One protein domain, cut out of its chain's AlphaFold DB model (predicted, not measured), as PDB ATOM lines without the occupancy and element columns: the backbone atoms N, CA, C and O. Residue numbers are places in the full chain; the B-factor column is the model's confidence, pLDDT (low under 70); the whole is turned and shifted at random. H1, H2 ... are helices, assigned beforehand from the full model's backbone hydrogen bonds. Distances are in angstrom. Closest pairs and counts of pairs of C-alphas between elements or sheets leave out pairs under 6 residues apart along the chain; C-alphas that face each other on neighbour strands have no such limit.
ATOM      1  N   LYS A 102      25.934  29.857  39.115       84.44
ATOM      2  CA  LYS A 102      26.585  31.128  39.475       84.44
ATOM      3  C   LYS A 102      26.437  31.413  40.963       84.44
ATOM      4  O   LYS A 102      27.416  31.720  41.639       84.44
ATOM      5  N   LYS A 103      25.228  31.232  41.494       86.44
ATOM      6  CA  LYS A 103      24.950  31.427  42.920       86.44
ATOM      7  C   LYS A 103      25.723  30.441  43.799       86.44
ATOM      8  O   LYS A 103      26.189  30.815  44.878       86.44
ATOM      9  N   LEU A 104      25.879  29.193  43.352       87.81
ATOM     10  CA  LEU A 104      26.693  28.199  44.059       87.81
ATOM     11  C   LEU A 104      28.181  28.567  44.059       87.81
ATOM     12  O   LEU A 104      28.827  28.487  45.107       87.81
ATOM     13  N   VAL A 105      28.704  29.016  42.915       89.50
ATOM     14  CA  VAL A 105      30.094  29.475  42.773       89.50
ATOM     15  C   VAL A 105      30.362  30.667  43.690       89.50
ATOM     16  O   VAL A 105      31.330  30.630  44.446       89.50
ATOM     17  N   GLU A 106      29.486  31.676  43.731       89.62
ATOM     18  CA  GLU A 106      29.656  32.832  44.625       89.62
ATOM     19  C   GLU A 106      29.714  32.442  46.109       89.62
ATOM     20  O   GLU A 106      30.548  32.958  46.862       89.62
ATOM     21  N   ARG A 107      28.844  31.519  46.542       88.19
ATOM     22  CA  ARG A 107      28.822  31.024  47.928       88.19
ATOM     23  C   ARG A 107      30.116  30.299  48.279       88.19
ATOM     24  O   ARG A 107      30.743  30.624  49.288       88.19
ATOM     25  N   LEU A 108      30.539  29.360  47.434       89.88
ATOM     26  CA  LEU A 108      31.778  28.607  47.640       89.88
ATOM     27  C   LEU A 108      33.014  29.500  47.574       89.88
ATOM     28  O   LEU A 108      33.929  29.329  48.375       89.88
ATOM     29  N   LYS A 109      33.040  30.483  46.673       90.19
ATOM     30  CA  LYS A 109      34.165  31.407  46.520       90.19
ATOM     31  C   LYS A 109      34.456  32.157  47.815       90.19
ATOM     32  O   LYS A 109      35.621  32.265  48.194       90.19
ATOM     33  N   LYS A 110      33.424  32.623  48.529       89.50
ATOM     34  CA  LYS A 110      33.594  33.276  49.840       89.50
ATOM     35  C   LYS A 110      34.280  32.346  50.844       89.50
ATOM     36  O   LYS A 110      35.297  32.732  51.413       89.50
ATOM     37  N   ILE A 111      33.796  31.110  50.966       89.06
ATOM     38  CA  ILE A 111      34.360  30.093  51.870       89.06
ATOM     39  C   ILE A 111      35.821  29.792  51.504       89.06
ATOM     40  O   ILE A 111      36.705  29.842  52.357       89.06
ATOM     41  N   VAL A 112      36.101  29.541  50.221       89.56
ATOM     42  CA  VAL A 112      37.452  29.225  49.731       89.56
ATOM     43  C   VAL A 112      38.421  30.384  49.984       89.56
ATOM     44  O   VAL A 112      39.560  30.152  50.397       89.56
ATOM     45  N   LEU A 113      38.000  31.631  49.752       88.88
ATOM     46  CA  LEU A 113      38.835  32.810  49.996       88.88
ATOM     47  C   LEU A 113      39.103  33.024  51.489       88.88
ATOM     48  O   LEU A 113      40.235  33.350  51.854       88.88
ATOM     49  N   GLU A 114      38.110  32.820  52.353       89.19
ATOM     50  CA  GLU A 114      38.278  32.898  53.809       89.19
ATOM     51  C   GLU A 114      39.229  31.817  54.334       89.19
ATOM     52  O   GLU A 114      40.185  32.132  55.053       89.19
ATOM     53  N   GLU A 115      39.048  30.563  53.907       88.06
ATOM     54  CA  GLU A 115      39.946  29.458  54.252       88.06
ATOM     55  C   GLU A 115      41.380  29.741  53.789       88.06
ATOM     56  O   GLU A 115      42.325  29.603  54.569       88.06
ATOM     57  N   ARG A 116      41.568  30.212  52.549       86.31
ATOM     58  CA  ARG A 116      42.900  30.558  52.027       86.31
ATOM     59  C   ARG A 116      43.539  31.719  52.775       86.31
ATOM     60  O   ARG A 116      44.745  31.675  53.025       86.31
ATOM     61  N   ARG A 117      42.770  32.747  53.145       86.62
ATOM     62  CA  ARG A 117      43.280  33.878  53.937       86.62
ATOM     63  C   ARG A 117      43.780  33.411  55.302       86.62
ATOM     64  O   ARG A 117      44.862  33.828  55.710       86.62
ATOM     65  N   LYS A 118      43.029  32.525  55.961       88.25
ATOM     66  CA  LYS A 118      43.312  32.063  57.326       88.25
ATOM     67  C   LYS A 118      44.351  30.940  57.395       88.25
ATOM     68  O   LYS A 118      45.211  30.965  58.268       88.25
ATOM     69  N   TYR A 119      44.302  29.982  56.472       85.88
ATOM     70  CA  TYR A 119      45.059  28.725  56.544       85.88
ATOM     71  C   TYR A 119      46.001  28.484  55.354       85.88
ATOM     72  O   TYR A 119      46.649  27.440  55.294       85.88
ATOM     73  N   LYS A 120      46.078  29.410  54.383       84.50
ATOM     74  CA  LYS A 120      46.856  29.285  53.125       84.50
ATOM     75  C   LYS A 120      46.475  28.088  52.240       84.50
ATOM     76  O   LYS A 120      47.102  27.859  51.210       84.50
ATOM     77  N   LYS A 121      45.435  27.339  52.610       84.81
ATOM     78  CA  LYS A 121      44.888  26.171  51.910       84.81
ATOM     79  C   LYS A 121      43.365  26.212  52.010       84.81
ATOM     80  O   LYS A 121      42.839  26.832  52.928       84.81
ATOM     81  N   SER A 122      42.673  25.552  51.083       87.12
ATOM     82  CA  SER A 122      41.217  25.388  51.148       87.12
ATOM     83  C   SER A 122      40.855  23.914  51.283       87.12
ATOM     84  O   SER A 122      41.043  23.127  50.353       87.12
ATOM     85  N   SER A 123      40.348  23.553  52.460       87.19
ATOM     86  CA  SER A 123      39.753  22.246  52.743       87.19
ATOM     87  C   SER A 123      38.503  22.012  51.905       87.19
ATOM     88  O   SER A 123      38.309  20.904  51.405       87.19
ATOM     89  N   SER A 124      37.705  23.062  51.705       89.06
ATOM     90  CA  SER A 124      36.466  23.011  50.932       89.06
ATOM     91  C   SER A 124      36.716  22.639  49.471       89.06
ATOM     92  O   SER A 124      36.051  21.762  48.925       89.06
ATOM     93  N   LEU A 125      37.729  23.245  48.846       89.88
ATOM     94  CA  LEU A 125      38.063  22.986  47.446       89.88
ATOM     95  C   LEU A 125      38.615  21.563  47.242       89.88
ATOM     96  O   LEU A 125      38.226  20.879  46.299       89.88
ATOM     97  N   LEU A 126      39.451  21.082  48.170       90.06
ATOM     98  CA  LEU A 126      39.944  19.697  48.167       90.06
ATOM     99  C   LEU A 126      38.816  18.678  48.367       90.06
ATOM    100  O   LEU A 126      38.802  17.634  47.717       90.06
ATOM    101  N   ALA A 127      37.877  18.961  49.269       88.69
ATOM    102  CA  ALA A 127      36.731  18.093  49.505       88.69
ATOM    103  C   ALA A 127      35.801  18.033  48.285       88.69
ATOM    104  O   ALA A 127      35.361  16.946  47.910       88.69
ATOM    105  N   LEU A 128      35.558  19.173  47.629       89.94
ATOM    106  CA  LEU A 128      34.771  19.230  46.399       89.94
ATOM    107  C   LEU A 128      35.436  18.430  45.268       89.94
ATOM    108  O   LEU A 128      34.762  17.667  44.584       89.94
ATOM    109  N   GLN A 129      36.762  18.528  45.124       91.06
ATOM    110  CA  GLN A 129      37.519  17.743  44.146       91.06
ATOM    111  C   GLN A 129      37.403  16.232  44.396       91.06
ATOM    112  O   GLN A 129      37.117  15.475  43.470       91.06
ATOM    113  N   LYS A 130      37.550  15.787  45.652       89.50
ATOM    114  CA  LYS A 130      37.367  14.372  46.022       89.50
ATOM    115  C   LYS A 130      35.952  13.872  45.733       89.50
ATOM    116  O   LYS A 130      35.790  12.736  45.295       89.50
ATOM    117  N   PHE A 131      34.937  14.709  45.942       90.12
ATOM    118  CA  PHE A 131      33.553  14.365  45.621       90.12
ATOM    119  C   PHE A 131      33.321  14.189  44.118       90.12
ATOM    120  O   PHE A 131      32.717  13.197  43.702       90.12
ATOM    121  N   VAL A 132      33.852  15.106  43.302       91.00
ATOM    122  CA  VAL A 132      33.777  15.030  41.834       91.00
ATOM    123  C   VAL A 132      34.458  13.759  41.315       91.00
ATOM    124  O   VAL A 132      33.863  13.030  40.524       91.00
ATOM    125  N   ASN A 133      35.644  13.436  41.834       90.25
ATOM    126  CA  ASN A 133      36.382  12.221  41.473       90.25
ATOM    127  C   ASN A 133      35.716  10.930  41.981       90.25
ATOM    128  O   ASN A 133      36.002   9.843  41.487       90.25
ATOM    129  N   GLY A 134      34.808  11.030  42.956       87.19
ATOM    130  CA  GLY A 134      34.200   9.877  43.618       87.19
ATOM    131  C   GLY A 134      35.065   9.239  44.703       87.19
ATOM    132  O   GLY A 134      34.695   8.180  45.198       87.19
ATOM    133  N   ASP A 135      36.162   9.886  45.098       85.38
ATOM    134  CA  ASP A 135      37.086   9.408  46.131       85.38
ATOM    135  C   ASP A 135      36.489   9.513  47.544       85.38
ATOM    136  O   ASP A 135      36.883   8.785  48.454       85.38
ATOM    137  N   ALA A 136      35.559  10.451  47.758       80.44
ATOM    138  CA  ALA A 136      34.884  10.655  49.039       80.44
ATOM    139  C   ALA A 136      33.485  11.273  48.853       80.44
ATOM    140  O   ALA A 136      33.266  12.004  47.887       80.44
ATOM    141  N   PRO A 137      32.532  11.037  49.774       82.56
ATOM    142  CA  PRO A 137      31.259  11.753  49.778       82.56
ATOM    143  C   PRO A 137      31.452  13.247  50.080       82.56
ATOM    144  O   PRO A 137      32.442  13.648  50.698       82.56
ATOM    145  N   LEU A 138      30.484  14.074  49.669       83.06
ATOM    146  CA  LEU A 138      30.487  15.504  49.973       83.06
ATOM    147  C   LEU A 138      30.316  15.695  51.492       83.06
ATOM    148  O   LEU A 138      29.350  15.177  52.055       83.06
ATOM    149  N   PRO A 139      31.223  16.416  52.178       78.75
ATOM    150  CA  PRO A 139      31.063  16.703  53.597       78.75
ATOM    151  C   PRO A 139      29.754  17.438  53.892       78.75
ATOM    152  O   PRO A 139      29.332  18.284  53.102       78.75
ATOM    153  N   SER A 140      29.165  17.181  55.063       77.12
ATOM    154  CA  SER A 140      27.886  17.777  55.482       77.12
ATOM    155  C   SER A 140      27.870  19.301  55.361       77.12
ATOM    156  O   SER A 140      26.970  19.850  54.745       77.12
ATOM    157  N   TYR A 141      28.927  19.980  55.816       79.31
ATOM    158  CA  TYR A 141      29.014  21.444  55.741       79.31
ATOM    159  C   TYR A 141      29.001  21.997  54.301       79.31
ATOM    160  O   TYR A 141      28.553  23.118  54.082       79.31
ATOM    161  N   LEU A 142      29.489  21.238  53.309       79.44
ATOM    162  CA  LEU A 142      29.386  21.626  51.896       79.44
ATOM    163  C   LEU A 142      28.018  21.275  51.319       79.44
ATOM    164  O   LEU A 142      27.501  22.035  50.502       79.44
ATOM    165  N   ALA A 143      27.427  20.159  51.751       78.38
ATOM    166  CA  ALA A 143      26.069  19.781  51.375       78.38
ATOM    167  C   ALA A 143      25.041  20.820  51.852       78.38
ATOM    168  O   ALA A 143      24.133  21.157  51.099       78.38
ATOM    169  N   ASP A 144      25.234  21.411  53.034       75.06
ATOM    170  CA  ASP A 144      24.374  22.484  53.553       75.06
ATOM    171  C   ASP A 144      24.447  23.760  52.694       75.06
ATOM    172  O   ASP A 144      23.456  24.469  52.515       75.06
ATOM    173  N   VAL A 145      25.621  24.057  52.125       77.31
ATOM    174  CA  VAL A 145      25.851  25.258  51.301       77.31
ATOM    175  C   VAL A 145      25.343  25.075  49.872       77.31
ATOM    176  O   VAL A 145      24.786  26.011  49.278       77.31
ATOM    177  N   LEU A 146      25.581  23.888  49.311       77.31
ATOM    178  CA  LEU A 146      25.325  23.567  47.909       77.31
ATOM    179  C   LEU A 146      23.939  22.967  47.679       77.31
ATOM    180  O   LEU A 146      23.427  23.040  46.564       77.31
ATOM    181  N   GLY A 147      23.327  22.415  48.723       74.62
ATOM    182  CA  GLY A 147      22.131  21.601  48.607       74.62
ATOM    183  C   GLY A 147      22.423  20.226  47.987       74.62
ATOM    184  O   GLY A 147      23.583  19.836  47.813       74.62
ATOM    185  N   PRO A 148      21.370  19.463  47.652       70.31
ATOM    186  CA  PRO A 148      21.506  18.164  47.006       70.31
ATOM    187  C   PRO A 148      22.021  18.339  45.570       70.31
ATOM    188  O   PRO A 148      21.247  18.540  44.637       70.31
ATOM    189  N   ILE A 149      23.341  18.261  45.386       78.06
ATOM    190  CA  ILE A 149      23.977  18.346  44.067       78.06
ATOM    191  C   ILE A 149      24.549  16.999  43.623       78.06
ATOM    192  O   ILE A 149      25.167  16.264  44.393       78.06
ATOM    193  N   GLY A 150      24.364  16.688  42.339       80.25
ATOM    194  CA  GLY A 150      25.032  15.567  41.683       80.25
ATOM    195  C   GLY A 150      26.482  15.891  41.310       80.25
ATOM    196  O   GLY A 150      26.887  17.057  41.268       80.25
ATOM    197  N   LYS A 151      27.257  14.852  40.973       82.56
ATOM    198  CA  LYS A 151      28.667  14.985  40.558       82.56
ATOM    199  C   LYS A 151      28.849  15.917  39.355       82.56
ATOM    200  O   LYS A 151      29.778  16.715  39.354       82.56
ATOM    201  N   ASP A 152      27.933  15.883  38.387       81.88
ATOM    202  CA  ASP A 152      28.015  16.710  37.172       81.88
ATOM    203  C   ASP A 152      27.927  18.211  37.475       81.88
ATOM    204  O   ASP A 152      28.644  19.029  36.898       81.88
ATOM    205  N   VAL A 153      27.047  18.585  38.407       84.94
ATOM    206  CA  VAL A 153      26.891  19.977  38.842       84.94
ATOM    207  C   VAL A 153      28.098  20.399  39.673       84.94
ATOM    208  O   VAL A 153      28.642  21.479  39.452       84.94
ATOM    209  N   ALA A 154      28.562  19.531  40.577       87.19
ATOM    210  CA  ALA A 154      29.765  19.776  41.366       87.19
ATOM    211  C   ALA A 154      31.005  19.997  40.482       87.19
ATOM    212  O   ALA A 154      31.797  20.891  40.772       87.19
ATOM    213  N   ALA A 155      31.144  19.244  39.386       89.25
ATOM    214  CA  ALA A 155      32.242  19.391  38.434       89.25
ATOM    215  C   ALA A 155      32.234  20.772  37.760       89.25
ATOM    216  O   ALA A 155      33.256  21.454  37.752       89.25
ATOM    217  N   LYS A 156      31.066  21.230  37.287       90.44
ATOM    218  CA  LYS A 156      30.911  22.570  36.690       90.44
ATOM    219  C   LYS A 156      31.208  23.690  37.685       90.44
ATOM    220  O   LYS A 156      31.856  24.674  37.339       90.44
ATOM    221  N   VAL A 157      30.740  23.542  38.925       89.75
ATOM    222  CA  VAL A 157      31.019  24.503  40.002       89.75
ATOM    223  C   VAL A 157      32.518  24.544  40.312       89.75
ATOM    224  O   VAL A 157      33.077  25.627  40.469       89.75
ATOM    225  N   LEU A 158      33.182  23.388  40.365       91.44
ATOM    226  CA  LEU A 158      34.621  23.290  40.603       91.44
ATOM    227  C   LEU A 158      35.436  23.951  39.477       91.44
ATOM    228  O   LEU A 158      36.358  24.712  39.762       91.44
ATOM    229  N   GLU A 159      35.081  23.708  38.216       91.44
ATOM    230  CA  GLU A 159      35.734  24.313  37.046       91.44
ATOM    231  C   GLU A 159      35.591  25.846  37.028       91.44
ATOM    232  O   GLU A 159      36.571  26.574  36.829       91.44
ATOM    233  N   ALA A 160      34.389  26.348  37.325       90.44
ATOM    234  CA  ALA A 160      34.136  27.780  37.449       90.44
ATOM    235  C   ALA A 160      34.924  28.405  38.615       90.44
ATOM    236  O   ALA A 160      35.515  29.473  38.462       90.44
ATOM    237  N   LEU A 161      35.005  27.719  39.762       88.88
ATOM    238  CA  LEU A 161      35.812  28.170  40.900       88.88
ATOM    239  C   LEU A 161      37.302  28.233  40.572       88.88
ATOM    240  O   LEU A 161      37.966  29.160  41.031       88.88
ATOM    241  N   TYR A 162      37.835  27.278  39.804       88.06
ATOM    242  CA  TYR A 162      39.225  27.354  39.359       88.06
ATOM    243  C   TYR A 162      39.446  28.585  38.485       88.06
ATOM    244  O   TYR A 162      40.346  29.356  38.792       88.06
ATOM    245  N   SER A 163      38.581  28.818  37.496       86.44
ATOM    246  CA  SER A 163      38.679  29.965  36.577       86.44
ATOM    247  C   SER A 163      38.539  31.334  37.258       86.44
ATOM    248  O   SER A 163      39.033  32.336  36.757       86.44
ATOM    249  N   GLU A 164      37.815  31.414  38.377       83.56
ATOM    250  CA  GLU A 164      37.583  32.678  39.086       83.56
ATOM    251  C   GLU A 164      38.606  32.992  40.187       83.56
ATOM    252  O   GLU A 164      38.627  34.116  40.707       83.56
ATOM    253  N   ILE A 165      39.373  31.992  40.621       78.69
ATOM    254  CA  ILE A 165      40.298  32.088  41.760       78.69
ATOM    255  C   ILE A 165      41.762  31.956  41.306       78.69
ATOM    256  O   ILE A 165      42.647  32.443  42.019       78.69
ATOM    257  N   TYR A 166      42.015  31.313  40.164       66.44
ATOM    258  CA  TYR A 166      43.325  31.160  39.524       66.44
ATOM    259  C   TYR A 166      43.341  31.831  38.157       66.44
ATOM    260  O   TYR A 166      44.402  32.408  37.838       66.44
TER     261      TYR A 166
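What this domain is: This is residues 102 to 166 of the 166 residues of an uncharacterized protein of Thermoproteus uzoniensis (strain 768-20) (UniProt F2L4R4). Three helices, H1, H2 and H4, pack together at steep angles with their centres in a triangle, and each touches the other two. The short helix H3 packs on residues 104 to 108 of H1 and is apart from H4. The printed part has 65 residues with four named helices, H1 to H4 in that order, and no named strand; the class is all helix. The whole is compact, with a radius of gyration of the C-alphas of 10.8 A and spans of 28 by 21 by 19 A.

How they stand to each other: H1, residues 102 to 119, touches H2, residues 123 to 133, with its residues 111 to 115 alone. Their closest C-alphas, of Val 112 and Ser 124, are 6.4 A apart; they run opposite ways at a steep tilt of 51 degrees. H3, residues 140 to 146, touches H1 at residues 104 to 108 of H1 alone, the closest C-alphas being those of Leu 104 and Leu 146, 6.2 A apart; the tilt is steep, 45 degrees, opposite ways. H3 and H2 are close but not clearly touching: the C-alphas of Leu 142 and Ser 124 come closest, at 7.3 A, and the lines are about perpendicular, at 81 degrees. H4, residues 151 to 165, touches residues 102 to 109 of H1 alone, with C-alphas 157 and 105 closest at 5.8 A, the same way at a steep tilt of 59 degrees. H4 also touches H2, opposite ways at a steep tilt of 43 degrees; C-alphas 151 and 132 are closest, 5.3 A apart. Every O i to N i+4 pair is within hydrogen-bond range in H2 and H4, against 13 of 14 in H1 and 2 of 3 in H3.

Where its parts are: H1 begins at C-alpha 102, (26.585, 31.128, 39.475), and is 25.3 A long. H2 measures 15.5 A, H3 9.9 A. H4 is 20.7 A long and ends at C-alpha 165, (40.298, 32.088, 41.760).

The domain as a whole: The C-alphas farthest apart, of Lys 118 and Asp 152, are 29.6 A from each other. The printed part has no cut; the links H1 to H2 and H3 to H4 are tight, and H2 to H3 is short. Mean pLDDT of the printed part is 85.3, and residue 166, the chain's last, is the one printed residue under 70.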